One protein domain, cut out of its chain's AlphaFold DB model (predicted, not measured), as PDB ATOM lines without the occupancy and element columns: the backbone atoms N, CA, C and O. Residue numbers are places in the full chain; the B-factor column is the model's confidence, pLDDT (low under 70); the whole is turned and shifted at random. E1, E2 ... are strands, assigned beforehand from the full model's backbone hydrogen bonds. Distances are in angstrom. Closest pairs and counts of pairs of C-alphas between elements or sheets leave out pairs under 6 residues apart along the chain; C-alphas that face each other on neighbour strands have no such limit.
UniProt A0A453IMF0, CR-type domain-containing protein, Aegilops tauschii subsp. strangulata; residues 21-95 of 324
ATOM      1  N   HIS A  21     -50.361   7.749 -14.653       88.94
ATOM      2  CA  HIS A  21     -49.982   8.930 -13.886       88.94
ATOM      3  C   HIS A  21     -48.493   9.214 -14.073       88.94
ATOM      4  O   HIS A  21     -47.655   8.372 -13.751       88.94
ATOM      5  N   GLU A  22     -48.168  10.407 -14.551       89.00
ATOM      6  CA  GLU A  22     -46.799  10.909 -14.667       89.00
ATOM      7  C   GLU A  22     -46.570  12.061 -13.696       89.00
ATOM      8  O   GLU A  22     -47.516  12.659 -13.184       89.00
ATOM      9  N   THR A  23     -45.307  12.364 -13.405       89.88
ATOM     10  CA  THR A  23     -44.958  13.535 -12.601       89.88
ATOM     11  C   THR A  23     -45.405  14.802 -13.323       89.88
ATOM     12  O   THR A  23     -45.138  14.988 -14.508       89.88
ATOM     13  N   CYS A  24     -46.100  15.686 -12.606       90.12
ATOM     14  CA  CYS A  24     -46.568  16.943 -13.178       90.12
ATOM     15  C   CYS A  24     -45.374  17.785 -13.648       90.12
ATOM     16  O   CYS A  24     -44.504  18.117 -12.846       90.12
ATOM     17  N   GLY A  25     -45.341  18.149 -14.933       86.19
ATOM     18  CA  GLY A  25     -44.252  18.945 -15.508       86.19
ATOM     19  C   GLY A  25     -44.171  20.369 -14.954       86.19
ATOM     20  O   GLY A  25     -43.080  20.912 -14.856       86.19
ATOM     21  N   ALA A  26     -45.299  20.954 -14.532       86.94
ATOM     22  CA  ALA A  26     -45.342  22.326 -14.019       86.94
ATOM     23  C   ALA A  26     -44.756  22.461 -12.604       86.94
ATOM     24  O   ALA A  26     -44.147  23.475 -12.281       86.94
ATOM     25  N   CYS A  27     -44.939  21.447 -11.752       86.56
ATOM     26  CA  CYS A  27     -44.478  21.477 -10.360       86.56
ATOM     27  C   CYS A  27     -43.384  20.442 -10.055       86.56
ATOM     28  O   CYS A  27     -42.931  20.352  -8.915       86.56
ATOM     29  N   HIS A  28     -42.988  19.629 -11.038       85.94
ATOM     30  CA  HIS A  28     -42.035  18.523 -10.906       85.94
ATOM     31  C   HIS A  28     -42.334  17.579  -9.727       85.94
ATOM     32  O   HIS A  28     -41.429  17.078  -9.066       85.94
ATOM     33  N   GLY A  29     -43.618  17.341  -9.447       86.25
ATOM     34  CA  GLY A  29     -44.055  16.479  -8.345       86.25
ATOM     35  C   GLY A  29     -44.183  17.162  -6.981       86.25
ATOM     36  O   GLY A  29     -44.561  16.500  -6.022       86.25
ATOM     37  N   SER A  30     -43.923  18.468  -6.874       85.06
ATOM     38  CA  SER A  30     -44.077  19.203  -5.607       85.06
ATOM     39  C   SER A  30     -45.532  19.498  -5.227       85.06
ATOM     40  O   SER A  30     -45.803  19.785  -4.067       85.06
ATOM     41  N   GLY A  31     -46.464  19.472  -6.187       86.50
ATOM     42  CA  GLY A  31     -47.877  19.806  -5.965       86.50
ATOM     43  C   GLY A  31     -48.152  21.298  -5.721       86.50
ATOM     44  O   GLY A  31     -49.313  21.701  -5.685       86.50
ATOM     45  N   ALA A  32     -47.120  22.135  -5.611       89.31
ATOM     46  CA  ALA A  32     -47.233  23.568  -5.355       89.31
ATOM     47  C   ALA A  32     -47.147  24.391  -6.650       89.31
ATOM     48  O   ALA A  32     -46.529  23.964  -7.628       89.31
ATOM     49  N   LYS A  33     -47.759  25.580  -6.667       89.69
ATOM     50  CA  LYS A  33     -47.703  26.501  -7.818       89.69
ATOM     51  C   LYS A  33     -46.291  27.036  -8.072       89.69
ATOM     52  O   LYS A  33     -45.898  27.220  -9.217       89.69
ATOM     53  N   SER A  34     -45.536  27.291  -7.006       88.00
ATOM     54  CA  SER A  34     -44.131  27.704  -7.058       88.00
ATOM     55  C   SER A  34     -43.373  27.246  -5.808       88.00
ATOM     56  O   SER A  34     -43.971  26.803  -4.824       88.00
ATOM     57  N   SER A  35     -42.048  27.389  -5.799       84.88
ATOM     58  CA  SER A  35     -41.231  27.122  -4.606       84.88
ATOM     59  C   SER A  35     -41.624  27.984  -3.402       84.88
ATOM     60  O   SER A  35     -41.514  27.528  -2.270       84.88
ATOM     61  N   ASN A  36     -42.125  29.202  -3.635       86.19
ATOM     62  CA  ASN A  36     -42.480  30.153  -2.576       86.19
ATOM     63  C   ASN A  36     -43.798  29.799  -1.874       86.19
ATOM     64  O   ASN A  36     -44.034  30.235  -0.753       86.19
ATOM     65  N   SER A  37     -44.645  28.989  -2.511       84.75
ATOM     66  CA  SER A  37     -45.895  28.485  -1.921       84.75
ATOM     67  C   SER A  37     -45.697  27.263  -1.013       84.75
ATOM     68  O   SER A  37     -46.665  26.624  -0.607       84.75
ATOM     69  N   ILE A  38     -44.445  26.910  -0.713       88.94
ATOM     70  CA  ILE A  38     -44.083  25.775   0.130       88.94
ATOM     71  C   ILE A  38     -43.557  26.316   1.457       88.94
ATOM     72  O   ILE A  38     -42.487  26.914   1.516       88.94
ATOM     73  N   THR A  39     -44.299  26.069   2.530       90.06
ATOM     74  CA  THR A  39     -43.914  26.456   3.893       90.06
ATOM     75  C   THR A  39     -43.598  25.223   4.731       90.06
ATOM     76  O   THR A  39     -44.135  24.141   4.495       90.06
ATOM     77  N   GLU A  40     -42.690  25.337   5.697       91.38
ATOM     78  CA  GLU A  40     -42.392  24.220   6.594       91.38
ATOM     79  C   GLU A  40     -43.530  24.007   7.591       91.38
ATOM     80  O   GLU A  40     -44.080  24.954   8.157       91.38
ATOM     81  N   CYS A  41     -43.879  22.745   7.847       92.19
ATOM     82  CA  CYS A  41     -44.914  22.447   8.824       92.19
ATOM     83  C   CYS A  41     -44.440  22.834  10.230       92.19
ATOM     84  O   CYS A  41     -43.531  22.208  10.772       92.19
ATOM     85  N   THR A  42     -45.116  23.792  10.859       91.25
ATOM     86  CA  THR A  42     -44.771  24.315  12.193       91.25
ATOM     87  C   THR A  42     -44.874  23.261  13.300       91.25
ATOM     88  O   THR A  42     -44.048  23.242  14.210       91.25
ATOM     89  N   GLN A  43     -45.832  22.333  13.188       89.38
ATOM     90  CA  GLN A  43     -46.079  21.274  14.178       89.38
ATOM     91  C   GLN A  43     -44.966  20.215  14.234       89.38
ATOM     92  O   GLN A  43     -44.540  19.821  15.315       89.38
ATOM     93  N   CYS A  44     -44.465  19.762  13.081       90.44
ATOM     94  CA  CYS A  44     -43.388  18.769  13.011       90.44
ATOM     95  C   CYS A  44     -42.025  19.366  12.637       90.44
ATOM     96  O   CYS A  44     -41.080  18.608  12.447       90.44
ATOM     97  N   ARG A  45     -41.923  20.692  12.463       89.69
ATOM     98  CA  ARG A  45     -40.717  21.418  12.014       89.69
ATOM     99  C   ARG A  45     -40.028  20.743  10.820       89.69
ATOM    100  O   ARG A  45     -38.860  20.374  10.894       89.69
ATOM    101  N   GLY A  46     -40.793  20.448   9.769       88.19
ATOM    102  CA  GLY A  46     -40.262  19.791   8.568       88.19
ATOM    103  C   GLY A  46     -40.055  18.271   8.656       88.19
ATOM    104  O   GLY A  46     -39.802  17.641   7.636       88.19
ATOM    105  N   GLN A  47     -40.209  17.641   9.827       89.25
ATOM    106  CA  GLN A  47     -39.884  16.216  10.003       89.25
ATOM    107  C   GLN A  47     -40.929  15.236   9.442       89.25
ATOM    108  O   GLN A  47     -40.664  14.038   9.384       89.25
ATOM    109  N   GLY A  48     -42.140  15.699   9.112       90.38
ATOM    110  CA  GLY A  48     -43.246  14.865   8.614       90.38
ATOM    111  C   GLY A  48     -43.838  13.883   9.638       90.38
ATOM    112  O   GLY A  48     -44.863  13.260   9.383       90.38
ATOM    113  N   ARG A  49     -43.251  13.764  10.830       92.62
ATOM    114  CA  ARG A  49     -43.650  12.806  11.868       92.62
ATOM    115  C   ARG A  49     -43.838  13.477  13.223       92.62
ATOM    116  O   ARG A  49     -43.159  14.453  13.530       92.62
ATOM    117  N   SER A  50     -44.749  12.940  14.024       90.62
ATOM    118  CA  SER A  50     -45.015  13.341  15.405       90.62
ATOM    119  C   SER A  50     -44.780  12.153  16.344       90.62
ATOM    120  O   SER A  50     -45.153  11.021  16.038       90.62
ATOM    121  N   MET A  51     -44.112  12.394  17.473       88.38
ATOM    122  CA  MET A  51     -43.760  11.368  18.460       88.38
ATOM    123  C   MET A  51     -44.670  11.505  19.680       88.38
ATOM    124  O   MET A  51     -44.714  12.561  20.308       88.38
ATOM    125  N   LYS A  52     -45.394  10.438  20.019       87.00
ATOM    126  CA  LYS A  52     -46.204  10.341  21.237       87.00
ATOM    127  C   LYS A  52     -45.498   9.409  22.216       87.00
ATOM    128  O   LYS A  52     -45.485   8.195  22.019       87.00
ATOM    129  N   SER A  53     -44.889   9.972  23.255       90.31
ATOM    130  CA  SER A  53     -44.308   9.195  24.354       90.31
ATOM    131  C   SER A  53     -45.375   8.911  25.404       90.31
ATOM    132  O   SER A  53     -45.995   9.832  25.930       90.31
ATOM    133  N   GLN A  54     -45.596   7.635  25.704       90.75
ATOM    134  CA  GLN A  54     -46.534   7.179  26.723       90.75
ATOM    135  C   GLN A  54     -45.795   6.330  27.754       90.75
ATOM    136  O   GLN A  54     -44.950   5.495  27.426       90.75
ATOM    137  N   ARG A  55     -46.098   6.557  29.032       89.50
ATOM    138  CA  ARG A  55     -45.529   5.763  30.119       89.50
ATOM    139  C   ARG A  55     -46.357   4.495  30.287       89.50
ATOM    140  O   ARG A  55     -47.556   4.570  30.527       89.50
ATOM    141  N   THR A  56     -45.705   3.348  30.174       90.50
ATOM    142  CA  THR A  56     -46.297   2.030  30.430       90.50
ATOM    143  C   THR A  56     -45.638   1.397  31.660       90.50
ATOM    144  O   THR A  56     -44.547   1.825  32.051       90.50
ATOM    145  N   PRO A  57     -46.249   0.367  32.272       91.25
ATOM    146  CA  PRO A  57     -45.643  -0.349  33.398       91.25
ATOM    147  C   PRO A  57     -44.257  -0.944  33.094       91.25
ATOM    148  O   PRO A  57     -43.455  -1.122  34.003       91.25
ATOM    149  N   PHE A  58     -43.947  -1.197  31.819       88.75
ATOM    150  CA  PHE A  58     -42.678  -1.772  31.358       88.75
ATOM    151  C   PHE A  58     -41.655  -0.721  30.888       88.75
ATOM    152  O   PHE A  58     -40.624  -1.075  30.322       88.75
ATOM    153  N   GLY A  59     -41.929   0.570  31.099       91.88
ATOM    154  CA  GLY A  59     -41.059   1.676  30.696       91.88
ATOM    155  C   GLY A  59     -41.762   2.709  29.817       91.88
ATOM    156  O   GLY A  59     -42.985   2.712  29.653       91.88
ATOM    157  N   ILE A  60     -40.985   3.632  29.255       90.88
ATOM    158  CA  ILE A  60     -41.501   4.656  28.343       90.88
ATOM    159  C   ILE A  60     -41.493   4.079  26.930       90.88
ATOM    160  O   ILE A  60     -40.430   3.796  26.380       90.88
ATOM    161  N   VAL A  61     -42.674   3.933  26.333       91.81
ATOM    162  CA  VAL A  61     -42.813   3.591  24.916       91.81
ATOM    163  C   VAL A  61     -43.070   4.871  24.134       91.81
ATOM    164  O   VAL A  61     -43.840   5.729  24.562       91.81
ATOM    165  N   SER A  62     -42.415   5.031  22.989       89.75
ATOM    166  CA  SER A  62     -42.661   6.167  22.103       89.75
ATOM    167  C   SER A  62     -43.150   5.682  20.753       89.75
ATOM    168  O   SER A  62     -42.485   4.883  20.099       89.75
ATOM    169  N   GLN A  63     -44.317   6.165  20.346       88.69
ATOM    170  CA  GLN A  63     -44.948   5.829  19.077       88.69
ATOM    171  C   GLN A  63     -44.749   6.979  18.091       88.69
ATOM    172  O   GLN A  63     -44.978   8.139  18.430       88.69
ATOM    173  N   ILE A  64     -44.313   6.661  16.874       90.75
ATOM    174  CA  ILE A  64     -44.139   7.634  15.793       90.75
ATOM    175  C   ILE A  64     -45.350   7.525  14.867       90.75
ATOM    176  O   ILE A  64     -45.610   6.457  14.318       90.75
ATOM    177  N   SER A  65     -46.069   8.627  14.679       91.50
ATOM    178  CA  SER A  65     -47.159   8.762  13.705       91.50
ATOM    179  C   SER A  65     -46.809   9.795  12.634       91.50
ATOM    180  O   SER A  65     -45.947  10.650  12.852       91.50
ATOM    181  N   SER A  66     -47.476   9.753  11.477       94.62
ATOM    182  CA  SER A  66     -47.438  10.868  10.526       94.62
ATOM    183  C   SER A  66     -47.998  12.132  11.187       94.62
ATOM    184  O   SER A  66     -48.894  12.085  12.034       94.62
ATOM    185  N   CYS A  67     -47.428  13.285  10.848       93.00
ATOM    186  CA  CYS A  67     -47.934  14.559  11.341       93.00
ATOM    187  C   CYS A  67     -49.320  14.833  10.740       93.00
ATOM    188  O   CYS A  67     -49.431  14.947   9.525       93.00
ATOM    189  N   LEU A  68     -50.347  15.008  11.580       89.75
ATOM    190  CA  LEU A  68     -51.734  15.269  11.151       89.75
ATOM    191  C   LEU A  68     -51.909  16.587  10.383       89.75
ATOM    192  O   LEU A  68     -52.920  16.789   9.729       89.75
ATOM    193  N   ASN A  69     -50.949  17.506  10.504       89.94
ATOM    194  CA  ASN A  69     -51.023  18.823   9.877       89.94
ATOM    195  C   ASN A  69     -50.376  18.871   8.481       89.94
ATOM    196  O   ASN A  69     -50.554  19.844   7.760       89.94
ATOM    197  N   CYS A  70     -49.568  17.873   8.110       88.44
ATOM    198  CA  CYS A  70     -48.909  17.827   6.798       88.44
ATOM    199  C   CYS A  70     -48.940  16.438   6.145       88.44
ATOM    200  O   CYS A  70     -48.236  16.216   5.160       88.44
ATOM    201  N   ASP A  71     -49.682  15.493   6.724       87.94
ATOM    202  CA  ASP A  71     -49.855  14.109   6.268       87.94
ATOM    203  C   ASP A  71     -48.554  13.385   5.893       87.94
ATOM    204  O   ASP A  71     -48.501  12.557   4.988       87.94
ATOM    205  N   GLY A  72     -47.464  13.689   6.600       87.00
ATOM    206  CA  GLY A  72     -46.162  13.064   6.350       87.00
ATOM    207  C   GLY A  72     -45.234  13.824   5.404       87.00
ATOM    208  O   GLY A  72     -44.041  13.534   5.387       87.00
ATOM    209  N   SER A  73     -45.722  14.826   4.672       85.31
ATOM    210  CA  SER A  73     -44.906  15.570   3.698       85.31
ATOM    211  C   SER A  73     -43.879  16.515   4.341       85.31
ATOM    212  O   SER A  73     -42.918  16.928   3.693       85.31
ATOM    213  N   GLY A  74     -44.082  16.891   5.610       88.19
ATOM    214  CA  GLY A  74     -43.244  17.856   6.334       88.19
ATOM    215  C   GLY A  74     -43.425  19.309   5.880       88.19
ATOM    216  O   GLY A  74     -42.921  20.220   6.537       88.19
ATOM    217  N   LYS A  75     -44.184  19.544   4.807       89.75
ATOM    218  CA  LYS A  75     -44.371  20.848   4.169       89.75
ATOM    219  C   LYS A  75     -45.863  21.139   4.019       89.75
ATOM    220  O   LYS A  75     -46.665  20.226   3.887       89.75
ATOM    221  N   ILE A  76     -46.234  22.407   4.067       89.50
ATOM    222  CA  ILE A  76     -47.602  22.882   3.876       89.50
ATOM    223  C   ILE A  76     -47.609  23.718   2.602       89.50
ATOM    224  O   ILE A  76     -46.835  24.671   2.464       89.50
ATOM    225  N   ILE A  77     -48.462  23.323   1.662       89.12
ATOM    226  CA  ILE A  77     -48.642  24.010   0.387       89.12
ATOM    227  C   ILE A  77     -49.746  25.048   0.583       89.12
ATOM    228  O   ILE A  77     -50.878  24.679   0.876       89.12
ATOM    229  N   THR A  78     -49.416  26.332   0.446       87.62
ATOM    230  CA  THR A  78     -50.397  27.426   0.561       87.62
ATOM    231  C   THR A  78     -51.172  27.639  -0.738       87.62
ATOM    232  O   THR A  78     -52.367  27.903  -0.701       87.62
ATOM    233  N   GLU A  79     -50.501  27.487  -1.885       88.50
ATOM    234  CA  GLU A  79     -51.105  27.562  -3.219       88.50
ATOM    235  C   GLU A  79     -50.820  26.282  -4.010       88.50
ATOM    236  O   GLU A  79     -49.669  25.963  -4.338       88.50
ATOM    237  N   HIS A  80     -51.884  25.551  -4.344       91.69
ATOM    238  CA  HIS A  80     -51.798  24.321  -5.123       91.69
ATOM    239  C   HIS A  80     -51.451  24.590  -6.592       91.69
ATOM    240  O   HIS A  80     -51.766  25.633  -7.166       91.69
ATOM    241  N   CYS A  81     -50.768  23.630  -7.212       91.00
ATOM    242  CA  CYS A  81     -50.428  23.687  -8.627       91.00
ATOM    243  C   CYS A  81     -51.702  23.582  -9.487       91.00
ATOM    244  O   CYS A  81     -52.394  22.569  -9.385       91.00
ATOM    245  N   PRO A  82     -51.968  24.532 -10.403       89.50
ATOM    246  CA  PRO A  82     -53.188  24.529 -11.215       89.50
ATOM    247  C   PRO A  82     -53.276  23.333 -12.177       89.50
ATOM    248  O   PRO A  82     -54.363  22.959 -12.596       89.50
ATOM    249  N   SER A  83     -52.143  22.719 -12.533       89.31
ATOM    250  CA  SER A  83     -52.100  21.598 -13.481       89.31
ATOM    251  C   SER A  83     -52.362  20.230 -12.849       89.31
ATOM    252  O   SER A  83     -52.687  19.294 -13.568       89.31
ATOM    253  N   CYS A  84     -52.167  20.076 -11.535       89.19
ATOM    254  CA  CYS A  84     -52.319  18.783 -10.845       89.19
ATOM    255  C   CYS A  84     -53.140  18.863  -9.553       89.19
ATOM    256  O   CYS A  84     -53.230  17.868  -8.837       89.19
ATOM    257  N   ASP A  85     -53.674  20.043  -9.237       87.50
ATOM    258  CA  ASP A  85     -54.500  20.336  -8.064       87.50
ATOM    259  C   ASP A  85     -53.911  19.799  -6.745       87.50
ATOM    260  O   ASP A  85     -54.570  19.169  -5.928       87.50
ATOM    261  N   GLY A  86     -52.595  19.962  -6.572       84.88
ATOM    262  CA  GLY A  86     -51.884  19.514  -5.368       84.88
ATOM    263  C   GLY A  86     -51.384  18.065  -5.384       84.88
ATOM    264  O   GLY A  86     -50.504  17.731  -4.596       84.88
ATOM    265  N   SER A  87     -51.842  17.214  -6.305       83.62
ATOM    266  CA  SER A  87     -51.471  15.784  -6.328       83.62
ATOM    267  C   SER A  87     -50.028  15.503  -6.780       83.62
ATOM    268  O   SER A  87     -49.503  14.407  -6.572       83.62
ATOM    269  N   GLY A  88     -49.383  16.465  -7.452       86.06
ATOM    270  CA  GLY A  88     -48.038  16.314  -8.020       86.06
ATOM    271  C   GLY A  88     -47.964  15.353  -9.216       86.06
ATOM    272  O   GLY A  88     -46.882  15.155  -9.778       86.06
ATOM    273  N   LYS A  89     -49.093  14.777  -9.641       91.00
ATOM    274  CA  LYS A  89     -49.179  13.822 -10.747       91.00
ATOM    275  C   LYS A  89     -50.279  14.229 -11.719       91.00
ATOM    276  O   LYS A  89     -51.289  14.788 -11.318       91.00
ATOM    277  N   VAL A  90     -50.078  13.946 -12.997       92.25
ATOM    278  CA  VAL A  90     -51.062  14.200 -14.056       92.25
ATOM    279  C   VAL A  90     -51.292  12.916 -14.838       92.25
ATOM    280  O   VAL A  90     -50.350  12.161 -15.084       92.25
ATOM    281  N   GLN A  91     -52.545  12.629 -15.183       90.19
ATOM    282  CA  GLN A  91     -52.880  11.477 -16.012       90.19
ATOM    283  C   GLN A  91     -52.544  11.816 -17.465       90.19
ATOM    284  O   GLN A  91     -53.080  12.763 -18.032       90.19
ATOM    285  N   VAL A  92     -51.624  11.054 -18.044       87.81
ATOM    286  CA  VAL A  92     -51.168  11.205 -19.425       87.81
ATOM    287  C   VAL A  92     -51.524   9.930 -20.173       87.81
ATOM    288  O   VAL A  92     -51.236   8.822 -19.707       87.81
ATOM    289  N   GLU A  93     -52.149  10.076 -21.334       89.00
ATOM    290  CA  GLU A  93     -52.295   8.975 -22.279       89.00
ATOM    291  C   GLU A  93     -50.990   8.800 -23.052       89.00
ATOM    292  O   GLU A  93     -50.476   9.740 -23.657       89.00
ATOM    293  N   ARG A  94     -50.433   7.589 -23.015       81.69
ATOM    294  CA  ARG A  94     -49.309   7.205 -23.870       81.69
ATOM    295  C   ARG A  94     -49.714   6.039 -24.741       81.69
ATOM    296  O   ARG A  94     -50.313   5.079 -24.254       81.69
ATOM    297  N   SER A  95     -49.342   6.108 -26.009       83.88
ATOM    298  CA  SER A  95     -49.412   4.960 -26.890       83.88
ATOM    299  C   SER A  95     -48.172   4.086 -26.688       83.88
ATOM    300  O   SER A  95     -47.045   4.571 -26.585       83.88
TER     301      SER A  95
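This is residues 21 to 95 of the 324 residues of the protein "CR-type domain-containing protein" of Aegilops tauschii subsp. strangulata (UniProt A0A453IMF0). The printed part is a flat, bent ribbon: the backbone runs out through E1, E2 and E3, folds back, and returns through E4, E5 and E6, pairing with itself in three separate places. A long hairpin of E3 and E4 makes an arm at one end, the small pair E2 and E5 lies in the middle, and the pair E1 and E6 lies at the other end, with loops between them. The printed part has 75 residues, with six named strands in the order E1 to E6, no named helix, and three antiparallel sheets of two strands: E1 - E6, E2 - E5 and E3 - E4. The class is all strand, though only 32 residues are in named elements, under half. The whole is only just loose, close to extended, with a radius of gyration of the C-alphas of 17.0 A and spans of 60 by 31 by 13 A.

Start at E1, residues 21 to 23, and look for its antiparallel neighbour E6, residues 89 to 95; their directions stand at 118 degrees. C-alphas 21 and 91 face each other at 4.4 A, and N 22 and O 90 are within hydrogen-bond range at 2.8 A. Next comes E2, residues 38 to 40, antiparallel to E5, residues 75 to 77, at 145 degrees. Here C-alphas 40 and 75 face each other at 4.6 A, and N 76 and O 39 are 2.8 A apart, within hydrogen-bond range. Then find the hairpin of E3, residues 49 to 56, and E4, residues 59 to 66, antiparallel at 156 degrees. Within hydrogen-bond range are, among them, N 50 and O 65 at 2.8 A and N 59 and O 56 at 3.1 A. Strands of different sheets are apart, for instance E1 and E3, E2 and E6, and E4 and E5.

Find C-alpha 21 at (-49.982, 8.930, -13.886), where E1 begins; it is 6.9 A long. E2 is also 6.9 A long. From C-alpha 49 at (-43.650, 12.806, 11.868), E3 runs 21.6 A, and E4 comes back over 23.1 A. E5 is 6.5 A long. E6 runs 18.4 A and ends at C-alpha 95, (-49.412, 4.960, -26.890).

Look for the greatest distance between the C-alphas of Pro 57 and Ser 95, 60.6 A. Residues 55 to 60 stand free. The links E1 to E2, with 14 residues, and E5 to E6, with 11, are long; that from E3 to E4 is tight. The printed part has no cut, its mean pLDDT is 88.9, and no printed residue is under 70 in this model.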